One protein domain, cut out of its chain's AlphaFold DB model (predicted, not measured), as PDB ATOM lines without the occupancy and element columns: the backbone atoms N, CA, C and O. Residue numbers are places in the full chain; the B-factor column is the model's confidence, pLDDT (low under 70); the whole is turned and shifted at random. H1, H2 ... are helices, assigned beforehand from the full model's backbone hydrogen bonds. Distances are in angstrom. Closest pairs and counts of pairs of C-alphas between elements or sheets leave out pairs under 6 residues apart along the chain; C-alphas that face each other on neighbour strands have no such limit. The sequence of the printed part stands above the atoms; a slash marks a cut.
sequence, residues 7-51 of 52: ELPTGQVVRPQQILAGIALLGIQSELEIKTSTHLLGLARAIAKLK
ATOM      1  N   GLU A   7     190.900 214.701 239.321       89.75
ATOM      2  CA  GLU A   7     192.299 214.291 239.334       89.75
ATOM      3  C   GLU A   7     192.991 214.959 240.525       89.75
ATOM      4  O   GLU A   7     192.913 216.173 240.713       89.75
ATOM      5  N   LEU A   8     193.600 214.145 241.378       87.06
ATOM      6  CA  LEU A   8     194.383 214.574 242.526       87.06
ATOM      7  C   LEU A   8     195.797 214.960 242.064       87.06
ATOM      8  O   LEU A   8     196.272 214.431 241.060       87.06
ATOM      9  N   PRO A   9     196.533 215.802 242.814       86.56
ATOM     10  CA  PRO A   9     197.924 216.160 242.493       86.56
ATOM     11  C   PRO A   9     198.889 214.960 242.468       86.56
ATOM     12  O   PRO A   9     200.030 215.085 242.040       86.56
ATOM     13  N   THR A  10     198.435 213.790 242.916       87.88
ATOM     14  CA  THR A  10     199.129 212.503 242.813       87.88
ATOM     15  C   THR A  10     198.956 211.816 241.448       87.88
ATOM     16  O   THR A  10     199.508 210.740 241.248       87.88
ATOM     17  N   GLY A  11     198.163 212.385 240.531       88.75
ATOM     18  CA  GLY A  11     197.765 211.768 239.258       88.75
ATOM     19  C   GLY A  11     196.617 210.758 239.387       88.75
ATOM     20  O   GLY A  11     196.235 210.106 238.418       88.75
ATOM     21  N   GLN A  12     196.048 210.592 240.587       87.94
ATOM     22  CA  GLN A  12     194.935 209.673 240.810       87.94
ATOM     23  C   GLN A  12     193.599 210.325 240.449       87.94
ATOM     24  O   GLN A  12     193.277 211.408 240.927       87.94
ATOM     25  N   VAL A  13     192.772 209.622 239.677       90.75
ATOM     26  CA  VAL A  13     191.428 210.078 239.303       90.75
ATOM     27  C   VAL A  13     190.389 209.452 240.235       90.75
ATOM     28  O   VAL A  13     190.188 208.238 240.225       90.75
ATOM     29  N   VAL A  14     189.707 210.276 241.028       89.88
ATOM     30  CA  VAL A  14     188.699 209.849 242.009       89.88
ATOM     31  C   VAL A  14     187.298 210.313 241.625       89.88
ATOM     32  O   VAL A  14     187.109 211.388 241.054       89.88
ATOM     33  N   ARG A  15     186.289 209.499 241.945       91.50
ATOM     34  CA  ARG A  15     184.874 209.873 241.794       91.50
ATOM     35  C   ARG A  15     184.354 210.586 243.046       91.50
ATOM     36  O   ARG A  15     184.807 210.265 244.146       91.50
ATOM     37  N   PRO A  16     183.333 211.452 242.924       89.88
ATOM     38  CA  PRO A  16     182.683 212.098 244.062       89.88
ATOM     39  C   PRO A  16     182.270 211.137 245.186       89.88
ATOM     40  O   PRO A  16     182.469 211.451 246.354       89.88
ATOM     41  N   GLN A  17     181.772 209.933 244.869       90.19
ATOM     42  CA  GLN A  17     181.381 208.944 245.886       90.19
ATOM     43  C   GLN A  17     182.577 208.427 246.694       90.19
ATOM     44  O   GLN A  17     182.443 208.153 247.882       90.19
ATOM     45  N   GLN A  18     183.752 208.312 246.069       90.62
ATOM     46  CA  GLN A  18     184.978 207.895 246.755       90.62
ATOM     47  C   GLN A  18     185.485 208.997 247.687       90.62
ATOM     48  O   GLN A  18     185.935 208.700 248.788       90.62
ATOM     49  N   ILE A  19     185.355 210.263 247.278       89.75
ATOM     50  CA  ILE A  19     185.659 211.413 248.139       89.75
ATOM     51  C   ILE A  19     184.716 211.424 249.346       89.75
ATOM     52  O   ILE A  19     185.176 211.516 250.481       89.75
ATOM     53  N   LEU A  20     183.408 211.264 249.116       90.12
ATOM     54  CA  LEU A  20     182.408 211.220 250.183       90.12
ATOM     55  C   LEU A  20     182.665 210.066 251.163       90.12
ATOM     56  O   LEU A  20     182.615 210.268 252.372       90.12
ATOM     57  N   ALA A  21     182.992 208.877 250.650       89.69
ATOM     58  CA  ALA A  21     183.366 207.733 251.474       89.69
ATOM     59  C   ALA A  21     184.645 208.003 252.284       89.69
ATOM     60  O   ALA A  21     184.691 207.676 253.464       89.69
ATOM     61  N   GLY A  22     185.655 208.643 251.688       88.12
ATOM     62  CA  GLY A  22     186.874 209.049 252.391       88.12
ATOM     63  C   GLY A  22     186.598 210.035 253.528       88.12
ATOM     64  O   GLY A  22     187.089 209.841 254.633       88.12
ATOM     65  N   ILE A  23     185.753 211.044 253.292       87.50
ATOM     66  CA  ILE A  23     185.326 212.000 254.328       87.50
ATOM     67  C   ILE A  23     184.563 211.284 255.446       87.50
ATOM     68  O   ILE A  23     184.821 211.537 256.620       87.50
ATOM     69  N   ALA A  24     183.654 210.370 255.100       85.94
ATOM     70  CA  ALA A  24     182.919 209.585 256.085       85.94
ATOM     71  C   ALA A  24     183.863 208.719 256.933       85.94
ATOM     72  O   ALA A  24     183.753 208.729 258.152       85.94
ATOM     73  N   LEU A  25     184.828 208.033 256.316       84.31
ATOM     74  CA  LEU A  25     185.824 207.218 257.022       84.31
ATOM     75  C   LEU A  25     186.739 208.051 257.926       84.31
ATOM     76  O   LEU A  25     187.054 207.606 259.021       84.31
ATOM     77  N   LEU A  26     187.128 209.256 257.500       82.69
ATOM     78  CA  LEU A  26     187.890 210.193 258.333       82.69
ATOM     79  C   LEU A  26     187.062 210.747 259.501       82.69
ATOM     80  O   LEU A  26     187.618 211.081 260.542       82.69
ATOM     81  N   GLY A  27     185.746 210.876 259.323       78.50
ATOM     82  CA  GLY A  27     184.825 211.321 260.368       78.50
ATOM     83  C   GLY A  27     184.414 210.218 261.349       78.50
ATOM     84  O   GLY A  27     184.010 210.523 262.472       78.50
ATOM     85  N   ILE A  28     184.511 208.946 260.954       78.25
ATOM     86  CA  ILE A  28     184.276 207.809 261.846       78.25
ATOM     87  C   ILE A  28     185.454 207.733 262.816       78.25
ATOM     88  O   ILE A  28     186.560 207.350 262.444       78.25
ATOM     89  N   GLN A  29     185.202 208.086 264.076       70.69
ATOM     90  CA  GLN A  29     186.173 207.885 265.147       70.69
ATOM     91  C   GLN A  29     186.548 206.407 265.213       70.69
ATOM     92  O   GLN A  29     185.677 205.531 265.235       70.69
ATOM     93  N   SER A  30     187.845 206.121 265.267       80.19
ATOM     94  CA  SER A  30     188.287 204.744 265.459       80.19
ATOM     95  C   SER A  30     187.847 204.248 266.842       80.19
ATOM     96  O   SER A  30     187.826 204.997 267.820       80.19
ATOM     97  N   GLU A  31     187.525 202.958 266.970       83.31
ATOM     98  CA  GLU A  31     187.203 202.366 268.279       83.31
ATOM     99  C   GLU A  31     188.337 202.606 269.299       83.31
ATOM    100  O   GLU A  31     188.097 202.803 270.492       83.31
ATOM    101  N   LEU A  32     189.581 202.657 268.807       83.88
ATOM    102  CA  LEU A  32     190.764 203.007 269.585       83.88
ATOM    103  C   LEU A  32     190.707 204.446 270.119       83.88
ATOM    104  O   LEU A  32     190.979 204.659 271.300       83.88
ATOM    105  N   GLU A  33     190.330 205.424 269.293       86.06
ATOM    106  CA  GLU A  33     190.149 206.817 269.720       86.06
ATOM    107  C   GLU A  33     189.033 206.955 270.753       86.06
ATOM    108  O   GLU A  33     189.215 207.665 271.741       86.06
ATOM    109  N   ILE A  34     187.914 206.243 270.587       88.44
ATOM    110  CA  ILE A  34     186.808 206.261 271.557       88.44
ATOM    111  C   ILE A  34     187.274 205.705 272.908       88.44
ATOM    112  O   ILE A  34     187.062 206.338 273.947       88.44
ATOM    113  N   LYS A  35     187.949 204.547 272.913       92.19
ATOM    114  CA  LYS A  35     188.494 203.932 274.137       92.19
ATOM    115  C   LYS A  35     189.513 204.843 274.815       92.19
ATOM    116  O   LYS A  35     189.426 205.074 276.022       92.19
ATOM    117  N   THR A  36     190.434 205.403 274.035       92.31
ATOM    118  CA  THR A  36     191.495 206.284 274.540       92.31
ATOM    119  C   THR A  36     190.908 207.573 275.109       92.31
ATOM    120  O   THR A  36     191.219 207.940 276.240       92.31
ATOM    121  N   SER A  37     189.983 208.218 274.394       93.00
ATOM    122  CA  SER A  37     189.312 209.445 274.847       93.00
ATOM    123  C   SER A  37     188.483 209.204 276.107       93.00
ATOM    124  O   SER A  37     188.518 210.003 277.041       93.00
ATOM    125  N   THR A  38     187.788 208.065 276.187       95.19
ATOM    126  CA  THR A  38     187.033 207.667 277.384       95.19
ATOM    127  C   THR A  38     187.956 207.475 278.585       95.19
ATOM    128  O   THR A  38     187.654 207.957 279.681       95.19
ATOM    129  N   HIS A  39     189.103 206.820 278.383       96.50
ATOM    130  CA  HIS A  39     190.106 206.633 279.425       96.50
ATOM    131  C   HIS A  39     190.690 207.974 279.899       96.50
ATOM    132  O   HIS A  39     190.701 208.241 281.101       96.50
ATOM    133  N   LEU A  40     191.072 208.858 278.970       96.56
ATOM    134  CA  LEU A  40     191.579 210.199 279.277       96.56
ATOM    135  C   LEU A  40     190.558 211.038 280.052       96.56
ATOM    136  O   LEU A  40     190.916 211.665 281.046       96.56
ATOM    137  N   LEU A  41     189.277 211.006 279.670       96.69
ATOM    138  CA  LEU A  41     188.208 211.674 280.421       96.69
ATOM    139  C   LEU A  41     188.027 211.082 281.826       96.69
ATOM    140  O   LEU A  41     187.701 211.804 282.768       96.69
ATOM    141  N   GLY A  42     188.214 209.770 281.988       96.94
ATOM    142  CA  GLY A  42     188.239 209.112 283.296       96.94
ATOM    143  C   GLY A  42     189.353 209.654 284.190       96.94
ATOM    144  O   GLY A  42     189.081 210.096 285.308       96.94
ATOM    145  N   LEU A  43     190.580 209.695 283.667       96.69
ATOM    146  CA  LEU A  43     191.747 210.237 284.367       96.69
ATOM    147  C   LEU A  43     191.576 211.723 284.691       96.69
ATOM    148  O   LEU A  43     191.773 212.124 285.834       96.69
ATOM    149  N   ALA A  44     191.134 212.533 283.727       96.69
ATOM    150  CA  ALA A  44     190.903 213.961 283.921       96.69
ATOM    151  C   ALA A  44     189.882 214.227 285.038       96.69
ATOM    152  O   ALA A  44     190.112 215.079 285.895       96.69
ATOM    153  N   ARG A  45     188.783 213.458 285.086       96.19
ATOM    154  CA  ARG A  45     187.788 213.548 286.168       96.19
ATOM    155  C   ARG A  45     188.355 213.131 287.521       96.19
ATOM    156  O   ARG A  45     188.029 213.763 288.521       96.19
ATOM    157  N   ALA A  46     189.180 212.087 287.570       96.25
ATOM    158  CA  ALA A  46     189.833 211.664 288.806       96.25
ATOM    159  C   ALA A  46     190.805 212.738 289.320       96.25
ATOM    160  O   ALA A  46     190.745 213.102 290.490       96.25
ATOM    161  N   ILE A  47     191.625 213.314 288.436       95.44
ATOM    162  CA  ILE A  47     192.537 214.419 288.765       95.44
ATOM    163  C   ILE A  47     191.752 215.640 289.253       95.44
ATOM    164  O   ILE A  47     192.114 216.222 290.270       95.44
ATOM    165  N   ALA A  48     190.657 216.005 288.582       95.50
ATOM    166  CA  ALA A  48     189.813 217.126 288.995       95.50
ATOM    167  C   ALA A  48     189.199 216.930 290.392       95.50
ATOM    168  O   ALA A  48     189.037 217.902 291.115       95.50
ATOM    169  N   LYS A  49     188.888 215.686 290.786       94.31
ATOM    170  CA  LYS A  49     188.412 215.358 292.140       94.31
ATOM    171  C   LYS A  49     189.521 215.346 293.194       94.31
ATOM    172  O   LYS A  49     189.232 215.545 294.366       94.31
ATOM    173  N   LEU A  50     190.759 215.051 292.791       92.06
ATOM    174  CA  LEU A  50     191.932 215.044 293.672       92.06
ATOM    175  C   LEU A  50     192.504 216.445 293.896       92.06
ATOM    176  O   LEU A  50     193.168 216.680 294.903       92.06
ATOM    177  N   LYS A  51     192.274 217.365 292.956       61.59
ATOM    178  CA  LYS A  51     192.655 218.765 293.107       61.59
ATOM    179  C   LYS A  51     191.708 219.424 294.122       61.59
ATOM    180  O   LYS A  51     190.562 219.712 293.789       61.59
TER     181      LYS A  51
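What this domain is: This is residues 7 to 51 of the 52 residues of an uncharacterized protein of Vibrio crassostreae (UniProt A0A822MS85). The longer helix, H2, and the shorter helix, H1, follow each other nearly end to end along one long axis, joined by a brief link and not folded back on each other. Beyond the far end of H1, residues 7 to 15 make a small loop turned off to one side of that axis. The printed part has 45 residues with two named helices, H1 then H2 along the chain, and no named strand; the class is all helix. It is an extended rod, with a radius of gyration of the C-alphas of 18.6 A and spans of 54 by 18 by 12 A.

Where its parts are: Find C-alpha 31 at (187.203, 202.366, 268.279); from there H2, residues 31 to 50, runs 28.8 A to C-alpha 50 at (191.932, 215.044, 293.672). Then look back to C-alpha 16 at (182.683, 212.098, 244.062), where H1, residues 16 to 27, begins; its first and last C-alphas are 16.5 A apart.

How they stand to each other: Compare H2 with H1 and you will find them apart, with no C-alpha of the one within 8 A of the other. Look between them for residues 28 to 30, a tight link. In both H1 and H2 every O i to N i+4 pair is within hydrogen-bond range. Residues 8 to 14 stand free, and so do residues 16 to 51, of which 16 to 27 belong to H1 and 31 to 50 to H2.

The domain as a whole: The two C-alphas farthest apart are those of Gly 11 and Leu 50, at 54.8 A. The printed part runs from residue 7 to 51 with no cut. In the B-factor column the mean pLDDT of the printed part is 88.9, and the model's confidence is under 70 at residue 51 alone.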